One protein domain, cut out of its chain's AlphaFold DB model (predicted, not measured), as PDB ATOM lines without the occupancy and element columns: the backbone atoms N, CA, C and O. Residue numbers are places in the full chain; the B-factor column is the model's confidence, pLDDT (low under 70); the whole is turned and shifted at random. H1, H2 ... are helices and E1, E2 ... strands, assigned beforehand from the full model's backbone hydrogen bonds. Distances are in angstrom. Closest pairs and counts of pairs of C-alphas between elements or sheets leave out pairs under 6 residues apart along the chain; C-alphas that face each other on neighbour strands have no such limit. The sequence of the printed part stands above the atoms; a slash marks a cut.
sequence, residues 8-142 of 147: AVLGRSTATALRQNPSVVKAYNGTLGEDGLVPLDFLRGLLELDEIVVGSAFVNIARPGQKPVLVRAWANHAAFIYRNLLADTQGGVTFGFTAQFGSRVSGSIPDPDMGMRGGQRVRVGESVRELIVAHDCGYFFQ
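What this domain is: This is residues 8 to 142 of the 147 residues of an uncharacterized protein of Klebsiella pneumoniae (UniProt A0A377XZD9). A small sheet of four strands, with three short helices gathered at one side of it, sends out two arms: a short hairpin of E3 and E4, and a much longer two-stranded ribbon in which E6 pairs with E9 and, farther out, E7 pairs with E8. H1 and H3 are on the small sheet, H2 lies farther out beyond them, and the long ribbon makes much of the length of the model. The printed part has 135 residues, with three named helices and ten named strands in the order E1, H1, H2, H3, E2, E3, E4, E5, E6, E7, E8, E9, E10. The class is mixed, helices and strands; the largest sheet has the order E2, E1, E5, E10 and is mixed, while the three pairs of strands in the arms are antiparallel. The whole is extended, with a radius of gyration of the C-alphas of 21.8 A, and elongated, with spans of 71 by 44 by 25 A.

Where its parts are: The largest sheet is made of E2, residues 51 to 55 and 12.9 A long, E1, residues 8 to 11, E5, residues 78 to 81, and E10, residues 138 to 141. C-alpha 8, where E1 begins, is at (-23.529, -57.113, 21.799), and C-alpha 141, where E10 ends, is at (-13.855, -62.021, 21.290). H1 is residues 12 to 19, 10.9 A long; H2 is residues 22 to 29, 10.4 A; H3 is residues 40 to 46, 9.7 A. The short arm has E3, residues 58 to 60, and E4, residues 70 to 72. The long ribbon has E6, residues 96 to 100, 12.8 A; E7, residues 105 to 111, 18.6 A; E8, residues 119 to 125, 19.8 A; and E9, residues 128 to 132, 13.3 A. C-alpha 111, where E7 ends, is at (-12.922, -12.483, 25.320).

How they stand to each other: In the largest sheet E2 and E1 are parallel at 20 degrees, with N 53 and O 8 2.8 A apart, within hydrogen-bond range. E1 and E5 are antiparallel at 160 degrees, with N 9 and O 79 at 2.8 A. E5 and E10 are antiparallel at 171 degrees, with N 80 and O 139 at 2.9 A. E1, H1, H2, H3 and E2 form a strand-helix-strand unit, two parallel neighbour strands with helices between. H1 and H3 with this sheet make two layers, helices on one face of a sheet. H1 lies over E1 at a height over the sheet of 8.1 A and stands up from it, its line rising 48 degrees. The closest C-alphas of H3 and E2 are those of Arg 44 and Ile 52, 6.3 A apart. H2 is not on the sheet; it is close to but not clearly touching H3, about perpendicular at 87 degrees, the closest C-alphas being those of Tyr 28 and Phe 42, 7.5 A. In H1, H2 and H3 every O i to N i+4 pair is within hydrogen-bond range. E2 runs on into E3 at 32 degrees, and E3 and E4 form a hairpin, with N 59 and O 71 at 2.8 A. E6 and E9 are antiparallel at 158 degrees, with N 99 and O 129 at 2.8 A. E8 runs on into E9 at 26 degrees, and E7 and E8 form a hairpin at 162 degrees, with N 109 and O 121 at 2.9 A. E7 and E10 are apart.

The domain as a whole: The two C-alphas farthest apart are those of Leu 32 and Met 116, 71.1 A. The printed part has no cut. The link from E5 to E6, residues 82 to 95, is long. The mean pLDDT of the printed part is 93.2, and no printed residue is under 70.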
ATOM      1  N   ALA A   8     -24.719 -56.815  22.592       98.06
ATOM      2  CA  ALA A   8     -23.529 -57.113  21.799       98.06
ATOM      3  C   ALA A   8     -22.906 -55.824  21.254       98.06
ATOM      4  O   ALA A   8     -23.596 -54.974  20.698       98.06
ATOM      5  N   VAL A   9     -21.587 -55.699  21.366       97.81
ATOM      6  CA  VAL A   9     -20.793 -54.614  20.785       97.81
ATOM      7  C   VAL A   9     -19.894 -55.203  19.711       97.81
ATOM      8  O   VAL A   9     -19.008 -56.005  19.997       97.81
ATOM      9  N   LEU A  10     -20.128 -54.822  18.460       97.88
ATOM     10  CA  LEU A  10     -19.457 -55.403  17.302       97.88
ATOM     11  C   LEU A  10     -18.615 -54.355  16.581       97.88
ATOM     12  O   LEU A  10     -19.084 -53.251  16.292       97.88
ATOM     13  N   GLY A  11     -17.393 -54.725  16.201       96.88
ATOM     14  CA  GLY A  11     -16.656 -54.006  15.169       96.88
ATOM     15  C   GLY A  11     -17.430 -54.001  13.847       96.88
ATOM     16  O   GLY A  11     -18.198 -54.921  13.553       96.88
ATOM     17  N   ARG A  12     -17.254 -52.959  13.023       95.00
ATOM     18  CA  ARG A  12     -17.999 -52.831  11.756       95.00
ATOM     19  C   ARG A  12     -17.781 -54.026  10.817       95.00
ATOM     20  O   ARG A  12     -18.748 -54.474  10.209       95.00
ATOM     21  N   SER A  13     -16.552 -54.536  10.708       93.94
ATOM     22  CA  SER A  13     -16.236 -55.725   9.901       93.94
ATOM     23  C   SER A  13     -16.885 -56.981  10.478       93.94
ATOM     24  O   SER A  13     -17.540 -57.718   9.746       93.94
ATOM     25  N   THR A  14     -16.799 -57.168  11.797       96.25
ATOM     26  CA  THR A  14     -17.446 -58.269  12.521       96.25
ATOM     27  C   THR A  14     -18.955 -58.294  12.293       96.25
ATOM     28  O   THR A  14     -19.521 -59.344  12.006       96.25
ATOM     29  N   ALA A  15     -19.618 -57.136  12.376       95.75
ATOM     30  CA  ALA A  15     -21.054 -57.032  12.149       95.75
ATOM     31  C   ALA A  15     -21.434 -57.439  10.719       95.75
ATOM     32  O   ALA A  15     -22.405 -58.164  10.527       95.75
ATOM     33  N   THR A  16     -20.674 -57.004   9.712       94.81
ATOM     34  CA  THR A  16     -20.916 -57.398   8.316       94.81
ATOM     35  C   THR A  16     -20.740 -58.901   8.121       94.81
ATOM     36  O   THR A  16     -21.634 -59.549   7.587       94.81
ATOM     37  N   ALA A  17     -19.642 -59.463   8.621       94.94
ATOM     38  CA  ALA A  17     -19.360 -60.889   8.515       94.94
ATOM     39  C   ALA A  17     -20.413 -61.753   9.227       94.94
ATOM     40  O   ALA A  17     -20.847 -62.764   8.685       94.94
ATOM     41  N   LEU A  18     -20.893 -61.335  10.403       94.19
ATOM     42  CA  LEU A  18     -21.957 -62.046  11.114       94.19
ATOM     43  C   LEU A  18     -23.285 -62.023  10.336       94.19
ATOM     44  O   LEU A  18     -23.993 -63.024  10.293       94.19
ATOM     45  N   ARG A  19     -23.605 -60.904   9.673       94.50
ATOM     46  CA  ARG A  19     -24.810 -60.762   8.830       94.50
ATOM     47  C   ARG A  19     -24.753 -61.563   7.530       94.50
ATOM     48  O   ARG A  19     -25.807 -61.819   6.952       94.50
ATOM     49  N   GLN A  20     -23.551 -61.892   7.069       93.94
ATOM     50  CA  GLN A  20     -23.285 -62.695   5.872       93.94
ATOM     51  C   GLN A  20     -22.963 -64.153   6.211       93.94
ATOM     52  O   GLN A  20     -22.670 -64.944   5.321       93.94
ATOM     53  N   ASN A  21     -22.973 -64.524   7.495       93.38
ATOM     54  CA  ASN A  21     -22.626 -65.874   7.892       93.38
ATOM     55  C   ASN A  21     -23.651 -66.872   7.308       93.38
ATOM     56  O   ASN A  21     -24.850 -66.693   7.543       93.38
ATOM     57  N   PRO A  22     -23.216 -67.946   6.616       92.50
ATOM     58  CA  PRO A  22     -24.134 -68.871   5.955       92.50
ATOM     59  C   PRO A  22     -25.179 -69.495   6.886       92.50
ATOM     60  O   PRO A  22     -26.317 -69.692   6.471       92.50
ATOM     61  N   SER A  23     -24.849 -69.784   8.153       91.56
ATOM     62  CA  SER A  23     -25.832 -70.347   9.091       91.56
ATOM     63  C   SER A  23     -26.893 -69.323   9.491       91.56
ATOM     64  O   SER A  23     -28.058 -69.678   9.656       91.56
ATOM     65  N   VAL A  24     -26.511 -68.049   9.604       92.12
ATOM     66  CA  VAL A  24     -27.435 -66.941   9.881       92.12
ATOM     67  C   VAL A  24     -28.330 -66.675   8.671       92.12
ATOM     68  O   VAL A  24     -29.538 -66.518   8.832       92.12
ATOM     69  N   VAL A  25     -27.761 -66.656   7.463       91.81
ATOM     70  CA  VAL A  25     -28.506 -66.436   6.213       91.81
ATOM     71  C   VAL A  25     -29.529 -67.553   5.986       91.81
ATOM     72  O   VAL A  25     -30.696 -67.262   5.724       91.81
ATOM     73  N   LYS A  26     -29.139 -68.818   6.187       90.75
ATOM     74  CA  LYS A  26     -30.058 -69.969   6.124       90.75
ATOM     75  C   LYS A  26     -31.183 -69.865   7.152       90.75
ATOM     76  O   LYS A  26     -32.343 -70.081   6.808       90.75
ATOM     77  N   ALA A  27     -30.857 -69.495   8.395       89.12
ATOM     78  CA  ALA A  27     -31.852 -69.312   9.451       89.12
ATOM     79  C   ALA A  27     -32.851 -68.189   9.130       89.12
ATOM     80  O   ALA A  27     -34.032 -68.322   9.436       89.12
ATOM     81  N   TYR A  28     -32.397 -67.106   8.493       89.56
ATOM     82  CA  TYR A  28     -33.259 -65.996   8.087       89.56
ATOM     83  C   TYR A  28     -34.155 -66.348   6.895       89.56
ATOM     84  O   TYR A  28     -35.351 -66.070   6.912       89.56
ATOM     85  N   ASN A  29     -33.584 -66.968   5.859       86.38
ATOM     86  CA  ASN A  29     -34.300 -67.259   4.620       86.38
ATOM     87  C   ASN A  29     -35.230 -68.478   4.730       86.38
ATOM     88  O   ASN A  29     -36.094 -68.650   3.875       86.38
ATOM     89  N   GLY A  30     -35.026 -69.361   5.717       81.44
ATOM     90  CA  GLY A  30     -35.760 -70.629   5.824       81.44
ATOM     91  C   GLY A  30     -35.499 -71.582   4.649       81.44
ATOM     92  O   GLY A  30     -36.290 -72.485   4.389       81.44
ATOM     93  N   THR A  31     -34.406 -71.369   3.912       79.81
ATOM     94  CA  THR A  31     -33.998 -72.148   2.735       79.81
ATOM     95  C   THR A  31     -32.517 -72.523   2.826       79.81
ATOM     96  O   THR A  31     -31.802 -72.086   3.726       79.81
ATOM     97  N   LEU A  32     -32.036 -73.336   1.880       75.12
ATOM     98  CA  LEU A  32     -30.620 -73.709   1.766       75.12
ATOM     99  C   LEU A  32     -29.739 -72.608   1.143       75.12
ATOM    100  O   LEU A  32     -28.544 -72.834   0.972       75.12
ATOM    101  N   GLY A  33     -30.303 -71.445   0.795       73.69
ATOM    102  CA  GLY A  33     -29.547 -70.339   0.210       73.69
ATOM    103  C   GLY A  33     -28.484 -69.803   1.169       73.69
ATOM    104  O   GLY A  33     -28.775 -69.546   2.337       73.69
ATOM    105  N   GLU A  34     -27.258 -69.642   0.671       76.25
ATOM    106  CA  GLU A  34     -26.100 -69.204   1.468       76.25
ATOM    107  C   GLU A  34     -25.746 -67.729   1.241       76.25
ATOM    108  O   GLU A  34     -25.096 -67.113   2.084       76.25
ATOM    109  N   ASP A  35     -26.231 -67.151   0.142       77.44
ATOM    110  CA  ASP A  35     -25.962 -65.771  -0.235       77.44
ATOM    111  C   ASP A  35     -27.018 -64.828   0.340       77.44
ATOM    112  O   ASP A  35     -28.226 -65.010   0.162       77.44
ATOM    113  N   GLY A  36     -26.565 -63.776   1.019       82.69
ATOM    114  CA  GLY A  36     -27.463 -62.746   1.513       82.69
ATOM    115  C   GLY A  36     -26.851 -61.837   2.563       82.69
ATOM    116  O   GLY A  36     -25.726 -62.018   3.027       82.69
ATOM    117  N   LEU A  37     -27.630 -60.828   2.939       89.69
ATOM    118  CA  LEU A  37     -27.311 -59.927   4.033       89.69
ATOM    119  C   LEU A  37     -28.522 -59.829   4.950       89.69
ATOM    120  O   LEU A  37     -29.559 -59.281   4.579       89.69
ATOM    121  N   VAL A  38     -28.368 -60.320   6.171       93.69
ATOM    122  CA  VAL A  38     -29.467 -60.372   7.134       93.69
ATOM    123  C   VAL A  38     -29.593 -59.041   7.894       93.69
ATOM    124  O   VAL A  38     -28.570 -58.406   8.179       93.69
ATOM    125  N   PRO A  39     -30.803 -58.541   8.214       94.62
ATOM    126  CA  PRO A  39     -30.969 -57.362   9.068       94.62
ATOM    127  C   PRO A  39     -30.384 -57.574  10.473       94.62
ATOM    128  O   PRO A  39     -30.454 -58.669  11.028       94.62
ATOM    129  N   LEU A  40     -29.837 -56.517  11.083       94.44
ATOM    130  CA  LEU A  40     -29.310 -56.598  12.455       94.44
ATOM    131  C   LEU A  40     -30.402 -56.928  13.481       94.44
ATOM    132  O   LEU A  40     -30.118 -57.618  14.454       94.44
ATOM    133  N   ASP A  41     -31.645 -56.508  13.240       95.44
ATOM    134  CA  ASP A  41     -32.772 -56.820  14.126       95.44
ATOM    135  C   ASP A  41     -33.082 -58.315  14.191       95.44
ATOM    136  O   ASP A  41     -33.437 -58.825  15.254       95.44
ATOM    137  N   PHE A  42     -32.895 -59.038  13.084       94.88
ATOM    138  CA  PHE A  42     -33.024 -60.490  13.101       94.88
ATOM    139  C   PHE A  42     -31.913 -61.125  13.933       94.88
ATOM    140  O   PHE A  42     -32.198 -61.975  14.765       94.88
ATOM    141  N   LEU A  43     -30.662 -60.684  13.762       95.06
ATOM    142  CA  LEU A  43     -29.542 -61.161  14.583       95.06
ATOM    143  C   LEU A  43     -29.770 -60.895  16.072       95.06
ATOM    144  O   LEU A  43     -29.470 -61.748  16.902       95.06
ATOM    145  N   ARG A  44     -30.328 -59.729  16.404       96.75
ATOM    146  CA  ARG A  44     -30.699 -59.362  17.770       96.75
ATOM    147  C   ARG A  44     -31.730 -60.339  18.340       96.75
ATOM    148  O   ARG A  44     -31.545 -60.813  19.454       96.75
ATOM    149  N   GLY A  45     -32.771 -60.668  17.574       96.00
ATOM    150  CA  GLY A  45     -33.769 -61.665  17.968       96.00
ATOM    151  C   GLY A  45     -33.197 -63.081  18.071       96.00
ATOM    152  O   GLY A  45     -33.434 -63.758  19.063       96.00
ATOM    153  N   LEU A  46     -32.390 -63.501  17.092       94.25
ATOM    154  CA  LEU A  46     -31.766 -64.827  17.026       94.25
ATOM    155  C   LEU A  46     -30.837 -65.094  18.217       94.25
ATOM    156  O   LEU A  46     -30.793 -66.206  18.729       94.25
ATOM    157  N   LEU A  47     -30.086 -64.077  18.641       95.12
ATOM    158  CA  LEU A  47     -29.188 -64.151  19.795       95.12
ATOM    159  C   LEU A  47     -29.892 -63.808  21.119       95.12
ATOM    160  O   LEU A  47     -29.247 -63.838  22.167       95.12
ATOM    161  N   GLU A  48     -31.194 -63.491  21.070       95.81
ATOM    162  CA  GLU A  48     -32.018 -63.078  22.211       95.81
ATOM    163  C   GLU A  48     -31.367 -61.935  23.019       95.81
ATOM    164  O   GLU A  48     -31.202 -62.008  24.239       95.81
ATOM    165  N   LEU A  49     -30.952 -60.886  22.305       97.44
ATOM    166  CA  LEU A  49     -30.348 -59.677  22.865       97.44
ATOM    167  C   LEU A  49     -31.351 -58.518  22.897       97.44
ATOM    168  O   LEU A  49     -32.227 -58.391  22.034       97.44
ATOM    169  N   ASP A  50     -31.151 -57.603  23.839       97.44
ATOM    170  CA  ASP A  50     -31.885 -56.339  23.889       97.44
ATOM    171  C   ASP A  50     -31.353 -55.367  22.829       97.44
ATOM    172  O   ASP A  50     -32.128 -54.655  22.193       97.44
ATOM    173  N   GLU A  51     -30.034 -55.354  22.597       97.62
ATOM    174  CA  GLU A  51     -29.396 -54.421  21.663       97.62
ATOM    175  C   GLU A  51     -28.132 -54.993  20.999       97.62
ATOM    176  O   GLU A  51     -27.343 -55.718  21.607       97.62
ATOM    177  N   ILE A  52     -27.902 -54.596  19.743       97.88
ATOM    178  CA  ILE A  52     -26.618 -54.759  19.053       97.88
ATOM    179  C   ILE A  52     -26.081 -53.376  18.671       97.88
ATOM    180  O   ILE A  52     -26.681 -52.667  17.865       97.88
ATOM    181  N   VAL A  53     -24.909 -53.021  19.194       97.44
ATOM    182  CA  VAL A  53     -24.210 -51.760  18.925       97.44
ATOM    183  C   VAL A  53     -23.062 -52.006  17.949       97.44
ATOM    184  O   VAL A  53     -22.208 -52.859  18.187       97.44
ATOM    185  N   VAL A  54     -22.998 -51.235  16.855       97.38
ATOM    186  CA  VAL A  54     -21.937 -51.378  15.841       97.38
ATOM    187  C   VAL A  54     -20.941 -50.220  15.880       97.38
ATOM    188  O   VAL A  54     -21.198 -49.103  15.417       97.38
ATOM    189  N   GLY A  55     -19.742 -50.526  16.363       95.25
ATOM    190  CA  GLY A  55     -18.621 -49.613  16.498       95.25
ATOM    191  C   GLY A  55     -18.052 -49.145  15.158       95.25
ATOM    192  O   GLY A  55     -17.373 -49.889  14.451       95.25
ATOM    193  N   SER A  56     -18.300 -47.878  14.815       92.88
ATOM    194  CA  SER A  56     -17.932 -47.301  13.506       92.88
ATOM    195  C   SER A  56     -16.877 -46.210  13.558       92.88
ATOM    196  O   SER A  56     -16.414 -45.767  12.507       92.88
ATOM    197  N   ALA A  57     -16.502 -45.774  14.756       95.38
ATOM    198  CA  ALA A  57     -15.543 -44.701  14.939       95.38
ATOM    199  C   ALA A  57     -14.173 -45.050  14.334       95.38
ATOM    200  O   ALA A  57     -13.735 -46.207  14.358       95.38
ATOM    201  N   PHE A  58     -13.502 -44.023  13.815       95.44
ATOM    202  CA  PHE A  58     -12.093 -44.063  13.451       95.44
ATOM    203  C   PHE A  58     -11.290 -43.235  14.446       95.44
ATOM    204  O   PHE A  58     -11.763 -42.201  14.914       95.44
ATOM    205  N   VAL A  59     -10.069 -43.670  14.729       95.31
ATOM    206  CA  VAL A  59      -9.098 -42.942  15.547       95.31
ATOM    207  C   VAL A  59      -7.836 -42.700  14.735       95.31
ATOM    208  O   VAL A  59      -7.406 -43.564  13.968       95.31
ATOM    209  N   ASN A  60      -7.258 -41.507  14.879       96.25
ATOM    210  CA  ASN A  60      -5.952 -41.207  14.314       96.25
ATOM    211  C   ASN A  60      -4.869 -41.728  15.260       96.25
ATOM    212  O   ASN A  60      -4.779 -41.271  16.396       96.25
ATOM    213  N   ILE A  61      -4.050 -42.659  14.778       95.38
ATOM    214  CA  ILE A  61      -2.922 -43.218  15.537       95.38
ATOM    215  C   ILE A  61      -1.584 -42.555  15.189       95.38
ATOM    216  O   ILE A  61      -0.559 -42.880  15.787       95.38
ATOM    217  N   ALA A  62      -1.570 -41.628  14.226       95.81
ATOM    218  CA  ALA A  62      -0.376 -40.862  13.893       95.81
ATOM    219  C   ALA A  62      -0.075 -39.814  14.973       95.81
ATOM    220  O   ALA A  62      -0.981 -39.211  15.555       95.81
ATOM    221  N   ARG A  63       1.217 -39.558  15.215       93.62
ATOM    222  CA  ARG A  63       1.651 -38.504  16.142       93.62
ATOM    223  C   ARG A  63       1.236 -37.118  15.619       93.62
ATOM    224  O   ARG A  63       1.175 -36.932  14.400       93.62
ATOM    225  N   PRO A  64       1.008 -36.130  16.506       92.69
ATOM    226  CA  PRO A  64       0.732 -34.757  16.091       92.69
ATOM    227  C   PRO A  64       1.775 -34.243  15.087       92.69
ATOM    228  O   PRO A  64       2.975 -34.398  15.301       92.69
ATOM    229  N   GLY A  65       1.309 -33.663  13.980       93.00
ATOM    230  CA  GLY A  65       2.158 -33.139  12.903       93.00
ATOM    231  C   GLY A  65       2.525 -34.137  11.795       93.00
ATOM    232  O   GLY A  65       3.071 -33.719  10.777       93.00
ATOM    233  N   GLN A  66       2.211 -35.429  11.937       95.56
ATOM    234  CA  GLN A  66       2.394 -36.421  10.868       95.56
ATOM    235  C   GLN A  66       1.127 -36.593  10.021       95.56
ATOM    236  O   GLN A  66       0.028 -36.204  10.424       95.56
ATOM    237  N   LYS A  67       1.270 -37.210   8.838       95.00
ATOM    238  CA  LYS A  67       0.123 -37.560   7.991       95.00
ATOM    239  C   LYS A  67      -0.829 -38.480   8.780       95.00
ATOM    240  O   LYS A  67      -0.361 -39.501   9.287       95.00
ATOM    241  N   PRO A  68      -2.130 -38.153   8.882       95.81
ATOM    242  CA  PRO A  68      -3.078 -38.954   9.649       95.81
ATOM    243  C   PRO A  68      -3.139 -40.406   9.172       95.81
ATOM    244  O   PRO A  68      -3.227 -40.669   7.971       95.81
ATOM    245  N   VAL A  69      -3.148 -41.335  10.128       96.56
ATOM    246  CA  VAL A  69      -3.378 -42.764   9.899       96.56
ATOM    247  C   VAL A  69      -4.631 -43.139  10.677       96.56
ATOM    248  O   VAL A  69      -4.609 -43.205  11.905       96.56
ATOM    249  N   LEU A  70      -5.738 -43.320   9.958       95.19
ATOM    250  CA  LEU A  70      -7.042 -43.612  10.548       95.19
ATOM    251  C   LEU A  70      -7.264 -45.121  10.634       95.19
ATOM    252  O   LEU A  70      -7.249 -45.813   9.618       95.19
ATOM    253  N   VAL A  71      -7.541 -45.617  11.838       94.44
ATOM    254  CA  VAL A  71      -7.895 -47.023  12.093       94.44
ATOM    255  C   VAL A  71      -9.244 -47.112  12.795       94.44
ATOM    256  O   VAL A  71      -9.660 -46.178  13.479       94.44
ATOM    257  N   ARG A  72      -9.971 -48.219  12.616       93.62
ATOM    258  CA  ARG A  72     -11.260 -48.437  13.293       93.62
ATOM    259  C   ARG A  72     -11.028 -48.653  14.787       93.62
ATOM    260  O   ARG A  72     -10.304 -49.570  15.152       93.62
ATOM    261  N   ALA A  73     -11.717 -47.886  15.633       94.44
ATOM    262  CA  ALA A  73     -11.584 -47.984  17.090       94.44
ATOM    263  C   ALA A  73     -11.977 -49.371  17.636       94.44
ATOM    264  O   ALA A  73     -11.374 -49.862  18.580       94.44
ATOM    265  N   TRP A  74     -12.976 -50.004  17.012       94.75
ATOM    266  CA  TRP A  74     -13.524 -51.306  17.421       94.75
ATOM    267  C   TRP A  74     -12.986 -52.492  16.605       94.75
ATOM    268  O   TRP A  74     -13.354 -53.634  16.874       94.75
ATOM    269  N   ALA A  75     -12.138 -52.212  15.605       93.75
ATOM    270  CA  ALA A  75     -11.485 -53.190  14.732       93.75
ATOM    271  C   ALA A  75     -12.410 -54.353  14.291       93.75
ATOM    272  O   ALA A  75     -13.561 -54.125  13.912       93.75
ATOM    273  N   ASN A  76     -11.890 -55.581  14.310       95.50
ATOM    274  CA  ASN A  76     -12.555 -56.855  14.020       95.50
ATOM    275  C   ASN A  76     -12.918 -57.620  15.309       95.50
ATOM    276  O   ASN A  76     -12.851 -58.846  15.359       95.50
ATOM    277  N   HIS A  77     -13.264 -56.904  16.380       96.75
ATOM    278  CA  HIS A  77     -13.612 -57.499  17.672       96.75
ATOM    279  C   HIS A  77     -15.124 -57.679  17.846       96.75
ATOM    280  O   HIS A  77     -15.927 -57.081  17.119       96.75
ATOM    281  N   ALA A  78     -15.508 -58.493  18.829       97.62
ATOM    282  CA  ALA A  78     -16.856 -58.525  19.389       97.62
ATOM    283  C   ALA A  78     -16.786 -58.551  20.918       97.62
ATOM    284  O   ALA A  78     -15.873 -59.139  21.491       97.62
ATOM    285  N   ALA A  79     -17.769 -57.962  21.582       97.50
ATOM    286  CA  ALA A  79     -17.973 -58.102  23.014       97.50
ATOM    287  C   ALA A  79     -19.449 -58.374  23.295       97.50
ATOM    288  O   ALA A  79     -20.319 -57.806  22.641       97.50
ATOM    289  N   PHE A  80     -19.726 -59.219  24.278       97.56
ATOM    290  CA  PHE A  80     -21.070 -59.480  24.779       97.56
ATOM    291  C   PHE A  80     -21.078 -59.126  26.252       97.56
ATOM    292  O   PHE A  80     -20.252 -59.638  27.004       97.56
ATOM    293  N   ILE A  81     -21.964 -58.222  26.652       97.62
ATOM    294  CA  ILE A  81     -21.973 -57.661  27.999       97.62
ATOM    295  C   ILE A  81     -23.385 -57.660  28.570       97.62
ATOM    296  O   ILE A  81     -24.373 -57.528  27.844       97.62
ATOM    297  N   TYR A  82     -23.471 -57.774  29.888       97.62
ATOM    298  CA  TYR A  82     -24.664 -57.406  30.627       97.62
ATOM    299  C   TYR A  82     -24.589 -55.923  30.992       97.62
ATOM    300  O   TYR A  82     -23.686 -55.493  31.714       97.62
ATOM    301  N   ARG A  83     -25.534 -55.135  30.479       96.69
ATOM    302  CA  ARG A  83     -25.652 -53.704  30.745       96.69
ATOM    303  C   ARG A  83     -26.972 -53.417  31.444       96.69
ATOM    304  O   ARG A  83     -28.043 -53.577  30.858       96.69
ATOM    305  N   ASN A  84     -26.871 -52.927  32.673       95.56
ATOM    306  CA  ASN A  84     -27.999 -52.412  33.438       95.56
ATOM    307  C   ASN A  84     -27.963 -50.879  33.425       95.56
ATOM    308  O   ASN A  84     -27.013 -50.282  33.927       95.56
ATOM    309  N   LEU A  85     -28.992 -50.249  32.855       93.56
ATOM    310  CA  LEU A  85     -29.086 -48.786  32.746       93.56
ATOM    311  C   LEU A  85     -29.402 -48.092  34.080       93.56
ATOM    312  O   LEU A  85     -29.260 -46.878  34.174       93.56
ATOM    313  N   LEU A  86     -29.835 -48.852  35.089       93.62
ATOM    314  CA  LEU A  86     -30.123 -48.354  36.436       93.62
ATOM    315  C   LEU A  86     -28.944 -48.538  37.399       93.62
ATOM    316  O   LEU A  86     -29.048 -48.143  38.555       93.62
ATOM    317  N   ALA A  87     -27.857 -49.179  36.956       92.94
ATOM    318  CA  ALA A  87     -26.671 -49.337  37.782       92.94
ATOM    319  C   ALA A  87     -25.910 -48.011  37.887       92.94
ATOM    320  O   ALA A  87     -25.700 -47.319  36.888       92.94
ATOM    321  N   ASP A  88     -25.469 -47.686  39.094       89.19
ATOM    322  CA  ASP A  88     -24.727 -46.476  39.412       89.19
ATOM    323  C   ASP A  88     -23.557 -46.779  40.368       89.19
ATOM    324  O   ASP A  88     -23.161 -47.928  40.576       89.19
ATOM    325  N   THR A  89     -22.949 -45.735  40.934       86.62
ATOM    326  CA  THR A  89     -21.837 -45.881  41.886       86.62
ATOM    327  C   THR A  89     -22.272 -46.370  43.271       86.62
ATOM    328  O   THR A  89     -21.405 -46.680  44.086       86.62
ATOM    329  N   GLN A  90     -23.576 -46.423  43.554       87.31
ATOM    330  CA  GLN A  90     -24.161 -46.866  44.821       87.31
ATOM    331  C   GLN A  90     -24.677 -48.309  44.748       87.31
ATOM    332  O   GLN A  90     -24.729 -48.990  45.773       87.31
ATOM    333  N   GLY A  91     -25.026 -48.809  43.561       88.44
ATOM    334  CA  GLY A  91     -25.437 -50.194  43.390       88.44
ATOM    335  C   GLY A  91     -25.885 -50.577  41.983       88.44
ATOM    336  O   GLY A  91     -25.956 -49.773  41.059       88.44
ATOM    337  N   GLY A  92     -26.219 -51.859  41.838       92.19
ATOM    338  CA  GLY A  92     -26.608 -52.465  40.567       92.19
ATOM    339  C   GLY A  92     -25.450 -53.186  39.878       92.19
ATOM    340  O   GLY A  92     -24.314 -52.725  39.834       92.19
ATOM    341  N   VAL A  93     -25.748 -54.365  39.338       94.19
ATOM    342  CA  VAL A  93     -24.777 -55.183  38.603       94.19
ATOM    343  C   VAL A  93     -24.782 -54.738  37.144       94.19
ATOM    344  O   VAL A  93     -25.839 -54.687  36.526       94.19
ATOM    345  N   THR A  94     -23.620 -54.407  36.588       96.38
ATOM    346  CA  THR A  94     -23.421 -54.084  35.166       96.38
ATOM    347  C   THR A  94     -21.960 -54.338  34.808       96.38
ATOM    348  O   THR A  94     -21.097 -54.237  35.675       96.38
ATOM    349  N   PHE A  95     -21.654 -54.664  33.551       96.44
ATOM    350  CA  PHE A  95     -20.272 -54.876  33.107       96.44
ATOM    351  C   PHE A  95     -19.386 -53.654  33.391       96.44
ATOM    352  O   PHE A  95     -18.297 -53.761  33.960       96.44
ATOM    353  N   GLY A  96     -19.886 -52.477  33.030       95.06
ATOM    354  CA  GLY A  96     -19.185 -51.218  33.194       95.06
ATOM    355  C   GLY A  96     -20.105 -50.026  32.993       95.06
ATOM    356  O   GLY A  96     -21.216 -50.158  32.473       95.06
ATOM    357  N   PHE A  97     -19.627 -48.867  33.421       94.75
ATOM    358  CA  PHE A  97     -20.309 -47.589  33.272       94.75
ATOM    359  C   PHE A  97     -19.300 -46.437  33.235       94.75
ATOM    360  O   PHE A  97     -18.127 -46.590  33.583       94.75
ATOM    361  N   THR A  98     -19.770 -45.268  32.809       94.50
ATOM    362  CA  THR A  98     -19.002 -44.023  32.863       94.50
ATOM    363  C   THR A  98     -19.283 -43.336  34.195       94.50
ATOM    364  O   THR A  98     -20.362 -42.792  34.406       94.50
ATOM    365  N   ALA A  99     -18.325 -43.396  35.119       93.00
ATOM    366  CA  ALA A  99     -18.425 -42.743  36.416       93.00
ATOM    367  C   ALA A  99     -18.170 -41.242  36.258       93.00
ATOM    368  O   ALA A  99     -17.127 -40.849  35.738       93.00
ATOM    369  N   GLN A 100     -19.092 -40.411  36.737       92.06
ATOM    370  CA  GLN A 100     -18.933 -38.960  36.757       92.06
ATOM    371  C   GLN A 100     -18.562 -38.487  38.166       92.06
ATOM    372  O   GLN A 100     -19.202 -38.861  39.148       92.06
ATOM    373  N   PHE A 101     -17.542 -37.637  38.260       92.31
ATOM    374  CA  PHE A 101     -17.186 -36.921  39.478       92.31
ATOM    375  C   PHE A 101     -17.707 -35.483  39.422       92.31
ATOM    376  O   PHE A 101     -17.371 -34.721  38.517       92.31
ATOM    377  N   GLY A 102     -18.513 -35.105  40.416       92.31
ATOM    378  CA  GLY A 102     -19.131 -33.782  40.482       92.31
ATOM    379  C   GLY A 102     -20.197 -33.558  39.406       92.31
ATOM    380  O   GLY A 102     -20.707 -34.495  38.790       92.31
ATOM    381  N   SER A 103     -20.566 -32.295  39.201       92.12
ATOM    382  CA  SER A 103     -21.512 -31.874  38.169       92.12
ATOM    383  C   SER A 103     -20.791 -31.336  36.933       92.12
ATOM    384  O   SER A 103     -19.644 -30.891  36.992       92.12
ATOM    385  N   ARG A 104     -21.485 -31.355  35.793       90.69
ATOM    386  CA  ARG A 104     -21.021 -30.682  34.578       90.69
ATOM    387  C   ARG A 104     -20.885 -29.185  34.849       90.69
ATOM    388  O   ARG A 104     -21.803 -28.559  35.375       90.69
ATOM    389  N   VAL A 105     -19.753 -28.615  34.459       92.50
ATOM    390  CA  VAL A 105     -19.462 -27.191  34.629       92.50
ATOM    391  C   VAL A 105     -19.658 -26.488  33.292       92.50
ATOM    392  O   VAL A 105     -19.188 -26.969  32.259       92.50
ATOM    393  N   SER A 106     -20.330 -25.339  33.304       93.88
ATOM    394  CA  SER A 106     -20.497 -24.481  32.129       93.88
ATOM    395  C   SER A 106     -20.328 -23.011  32.492       93.88
ATOM    396  O   SER A 106     -20.771 -22.587  33.557       93.88
ATOM    397  N   GLY A 107     -19.749 -22.221  31.592       92.44
ATOM    398  CA  GLY A 107     -19.645 -20.776  31.765       92.44
ATOM    399  C   GLY A 107     -19.290 -20.062  30.468       92.44
ATOM    400  O   GLY A 107     -18.759 -20.666  29.536       92.44
ATOM    401  N   SER A 108     -19.576 -18.766  30.416       93.62
ATOM    402  CA  SER A 108     -19.198 -17.895  29.308       93.62
ATOM    403  C   SER A 108     -18.430 -16.689  29.834       93.62
ATOM    404  O   SER A 108     -18.734 -16.154  30.898       93.62
ATOM    405  N   ILE A 109     -17.391 -16.289  29.106       92.31
ATOM    406  CA  ILE A 109     -16.535 -15.157  29.464       92.31
ATOM    407  C   ILE A 109     -16.350 -14.307  28.202       92.31
ATOM    408  O   ILE A 109     -15.971 -14.866  27.168       92.31
ATOM    409  N   PRO A 110     -16.633 -12.992  28.242       92.94
ATOM    410  CA  PRO A 110     -16.245 -12.085  27.168       92.94
ATOM    411  C   PRO A 110     -14.729 -12.129  26.963       92.94
ATOM    412  O   PRO A 110     -13.962 -12.024  27.917       92.94
ATOM    413  N   ASP A 111     -14.310 -12.312  25.721       92.56
ATOM    414  CA  ASP A 111     -12.922 -12.483  25.320       92.56
ATOM    415  C   ASP A 111     -12.533 -11.345  24.368       92.56
ATOM    416  O   ASP A 111     -12.768 -11.446  23.158       92.56
ATOM    417  N   PRO A 112     -12.028 -10.218  24.901       89.69
ATOM    418  CA  PRO A 112     -11.719  -9.042  24.093       89.69
ATOM    419  C   PRO A 112     -10.570  -9.289  23.107       89.69
ATOM    420  O   PRO A 112     -10.494  -8.601  22.093       89.69
ATOM    421  N   ASP A 113      -9.731 -10.300  23.350       90.19
ATOM    422  CA  ASP A 113      -8.540 -10.599  22.549       90.19
ATOM    423  C   ASP A 113      -8.835 -11.500  21.333       90.19
ATOM    424  O   ASP A 113      -7.946 -11.802  20.533       90.19
ATOM    425  N   MET A 114     -10.088 -11.934  21.149       87.31
ATOM    426  CA  MET A 114     -10.509 -12.826  20.062       87.31
ATOM    427  C   MET A 114     -10.707 -12.079  18.724       87.31
ATOM    428  O   MET A 114     -11.778 -12.100  18.117       87.31
ATOM    429  N   GLY A 115      -9.651 -11.413  18.251       86.31
ATOM    430  CA  GLY A 115      -9.643 -10.608  17.027       86.31
ATOM    431  C   GLY A 115     -10.208  -9.194  17.209       86.31
ATOM    432  O   GLY A 115     -10.510  -8.757  18.313       86.31
ATOM    433  N   MET A 116     -10.376  -8.455  16.104       87.12
ATOM    434  CA  MET A 116     -10.695  -7.011  16.120       87.12
ATOM    435  C   MET A 116     -12.011  -6.643  16.838       87.12
ATOM    436  O   MET A 116     -12.174  -5.502  17.257       87.12
ATOM    437  N   ARG A 117     -12.966  -7.572  16.961       90.31
ATOM    438  CA  ARG A 117     -14.279  -7.333  17.595       90.31
ATOM    439  C   ARG A 117     -14.439  -8.048  18.942       90.31
ATOM    440  O   ARG A 117     -15.526  -8.004  19.513       90.31
ATOM    441  N   GLY A 118     -13.386  -8.714  19.422       92.38
ATOM    442  CA  GLY A 118     -13.478  -9.682  20.509       92.38
ATOM    443  C   GLY A 118     -14.476 -10.808  20.213       92.38
ATOM    444  O   GLY A 118     -14.908 -11.024  19.077       92.38
ATOM    445  N   GLY A 119     -14.881 -11.523  21.256       91.88
ATOM    446  CA  GLY A 119     -16.030 -12.419  21.205       91.88
ATOM    447  C   GLY A 119     -16.349 -13.053  22.549       91.88
ATOM    448  O   GLY A 119     -16.092 -12.465  23.596       91.88
ATOM    449  N   GLN A 120     -16.962 -14.234  22.532       92.44
ATOM    450  CA  GLN A 120     -17.388 -14.929  23.743       92.44
ATOM    451  C   GLN A 120     -16.744 -16.309  23.815       92.44
ATOM    452  O   GLN A 120     -16.942 -17.149  22.938       92.44
ATOM    453  N   ARG A 121     -16.002 -16.560  24.893       91.50
ATOM    454  CA  ARG A 121     -15.419 -17.867  25.178       91.50
ATOM    455  C   ARG A 121     -16.391 -18.674  26.024       91.50
ATOM    456  O   ARG A 121     -16.627 -18.348  27.186       91.50
ATOM    457  N   VAL A 122     -16.937 -19.740  25.449       92.94
ATOM    458  CA  VAL A 122     -17.797 -20.697  26.156       92.94
ATOM    459  C   VAL A 122     -16.945 -21.875  26.619       92.94
ATOM    460  O   VAL A 122     -16.195 -22.452  25.834       92.94
ATOM    461  N   ARG A 123     -17.036 -22.223  27.903       93.31
ATOM    462  CA  ARG A 123     -16.349 -23.370  28.502       93.31
ATOM    463  C   ARG A 123     -17.376 -24.369  28.992       93.31
ATOM    464  O   ARG A 123     -18.329 -23.997  29.673       93.31
ATOM    465  N   VAL A 124     -17.137 -25.631  28.671       93.38
ATOM    466  CA  VAL A 124     -17.903 -26.765  29.174       93.38
ATOM    467  C   VAL A 124     -16.908 -27.828  29.610       93.38
ATOM    468  O   VAL A 124     -15.953 -28.102  28.886       93.38
ATOM    469  N   GLY A 125     -17.112 -28.390  30.796       94.62
ATOM    470  CA  GLY A 125     -16.248 -29.421  31.349       94.62
ATOM    471  C   GLY A 125     -17.043 -30.479  32.093       94.62
ATOM    472  O   GLY A 125     -18.059 -30.188  32.723       94.62
ATOM    473  N   GLU A 126     -16.555 -31.707  32.019       96.38
ATOM    474  CA  GLU A 126     -17.019 -32.845  32.800       96.38
ATOM    475  C   GLU A 126     -15.803 -33.643  33.276       96.38
ATOM    476  O   GLU A 126     -14.749 -33.623  32.640       96.38
ATOM    477  N   SER A 127     -15.928 -34.299  34.427       95.81
ATOM    478  CA  SER A 127     -14.902 -35.193  34.966       95.81
ATOM    479  C   SER A 127     -15.472 -36.598  34.972       95.81
ATOM    480  O   SER A 127     -16.220 -36.961  35.876       95.81
ATOM    481  N   VAL A 128     -15.164 -37.363  33.929       95.38
ATOM    482  CA  VAL A 128     -15.691 -38.713  33.725       95.38
ATOM    483  C   VAL A 128     -14.571 -39.734  33.613       95.38
ATOM    484  O   VAL A 128     -13.448 -39.407  33.224       95.38
ATOM    485  N   ARG A 129     -14.879 -40.980  33.970       95.00
ATOM    486  CA  ARG A 129     -13.992 -42.124  33.784       95.00
ATOM    487  C   ARG A 129     -14.794 -43.373  33.454       95.00
ATOM    488  O   ARG A 129     -15.693 -43.756  34.198       95.00
ATOM    489  N   GLU A 130     -14.424 -44.049  32.381       94.75
ATOM    490  CA  GLU A 130     -14.955 -45.354  32.007       94.75
ATOM    491  C   GLU A 130     -14.378 -46.428  32.934       94.75
ATOM    492  O   GLU A 130     -13.158 -46.565  33.073       94.75
ATOM    493  N   LEU A 131     -15.255 -47.191  33.585       94.38
ATOM    494  CA  LEU A 131     -14.878 -48.246  34.519       94.38
ATOM    495  C   LEU A 131     -15.545 -49.563  34.136       94.38
ATOM    496  O   LEU A 131     -16.752 -49.623  33.906       94.38
ATOM    497  N   ILE A 132     -14.752 -50.634  34.137       95.12
ATOM    498  CA  ILE A 132     -15.254 -52.010  34.160       95.12
ATOM    499  C   ILE A 132     -15.382 -52.392  35.633       95.12
ATOM    500  O   ILE A 132     -14.376 -52.451  36.339       95.12
ATOM    501  N   VAL A 133     -16.609 -52.619  36.096       94.25
ATOM    502  CA  VAL A 133     -16.910 -52.883  37.516       94.25
ATOM    503  C   VAL A 133     -17.245 -54.347  37.788       94.25
ATOM    504  O   VAL A 133     -17.030 -54.822  38.899       94.25
ATOM    505  N   ALA A 134     -17.699 -55.089  36.773       94.50
ATOM    506  CA  ALA A 134     -17.944 -56.525  36.863       94.50
ATOM    507  C   ALA A 134     -17.450 -57.225  35.590       94.50
ATOM    508  O   ALA A 134     -18.191 -57.391  34.622       94.50
ATOM    509  N   HIS A 135     -16.185 -57.650  35.591       93.75
ATOM    510  CA  HIS A 135     -15.567 -58.322  34.443       93.75
ATOM    511  C   HIS A 135     -16.272 -59.639  34.075       93.75
ATOM    512  O   HIS A 135     -16.442 -59.912  32.893       93.75
ATOM    513  N   ASP A 136     -16.773 -60.385  35.067       94.31
ATOM    514  CA  ASP A 136     -17.575 -61.606  34.866       94.31
ATOM    515  C   ASP A 136     -18.858 -61.381  34.050       94.31
ATOM    516  O   ASP A 136     -19.430 -62.323  33.507       94.31
ATOM    517  N   CYS A 137     -19.355 -60.142  33.992       95.50
ATOM    518  CA  CYS A 137     -20.567 -59.775  33.260       95.50
ATOM    519  C   CYS A 137     -20.292 -59.440  31.787       95.50
ATOM    520  O   CYS A 137     -21.163 -58.889  31.110       95.50
ATOM    521  N   GLY A 138     -19.090 -59.729  31.291       95.56
ATOM    522  CA  GLY A 138     -18.719 -59.516  29.905       95.56
ATOM    523  C   GLY A 138     -17.852 -60.639  29.361       95.56
ATOM    524  O   GLY A 138     -17.135 -61.319  30.089       95.56
ATOM    525  N   TYR A 139     -17.895 -60.803  28.047       96.38
ATOM    526  CA  TYR A 139     -16.995 -61.681  27.321       96.38
ATOM    527  C   TYR A 139     -16.498 -60.983  26.059       96.38
ATOM    528  O   TYR A 139     -17.276 -60.352  25.340       96.38
ATOM    529  N   PHE A 140     -15.199 -61.095  25.790       96.75
ATOM    530  CA  PHE A 140     -14.537 -60.420  24.682       96.75
ATOM    531  C   PHE A 140     -13.977 -61.430  23.682       96.75
ATOM    532  O   PHE A 140     -13.164 -62.285  24.023       96.75
ATOM    533  N   PHE A 141     -14.389 -61.289  22.427       96.88
ATOM    534  CA  PHE A 141     -13.855 -62.021  21.290       96.88
ATOM    535  C   PHE A 141     -12.850 -61.135  20.560       96.88
ATOM    536  O   PHE A 141     -13.202 -60.264  19.752       96.88
ATOM    537  N   GLN A 142     -11.576 -61.376  20.850       95.94
ATOM    538  CA  GLN A 142     -10.483 -60.760  20.117       95.94
ATOM    539  C   GLN A 142     -10.406 -61.361  18.709       95.94
ATOM    540  O   GLN A 142     -10.508 -62.571  18.549       95.94
TER     541      GLN A 142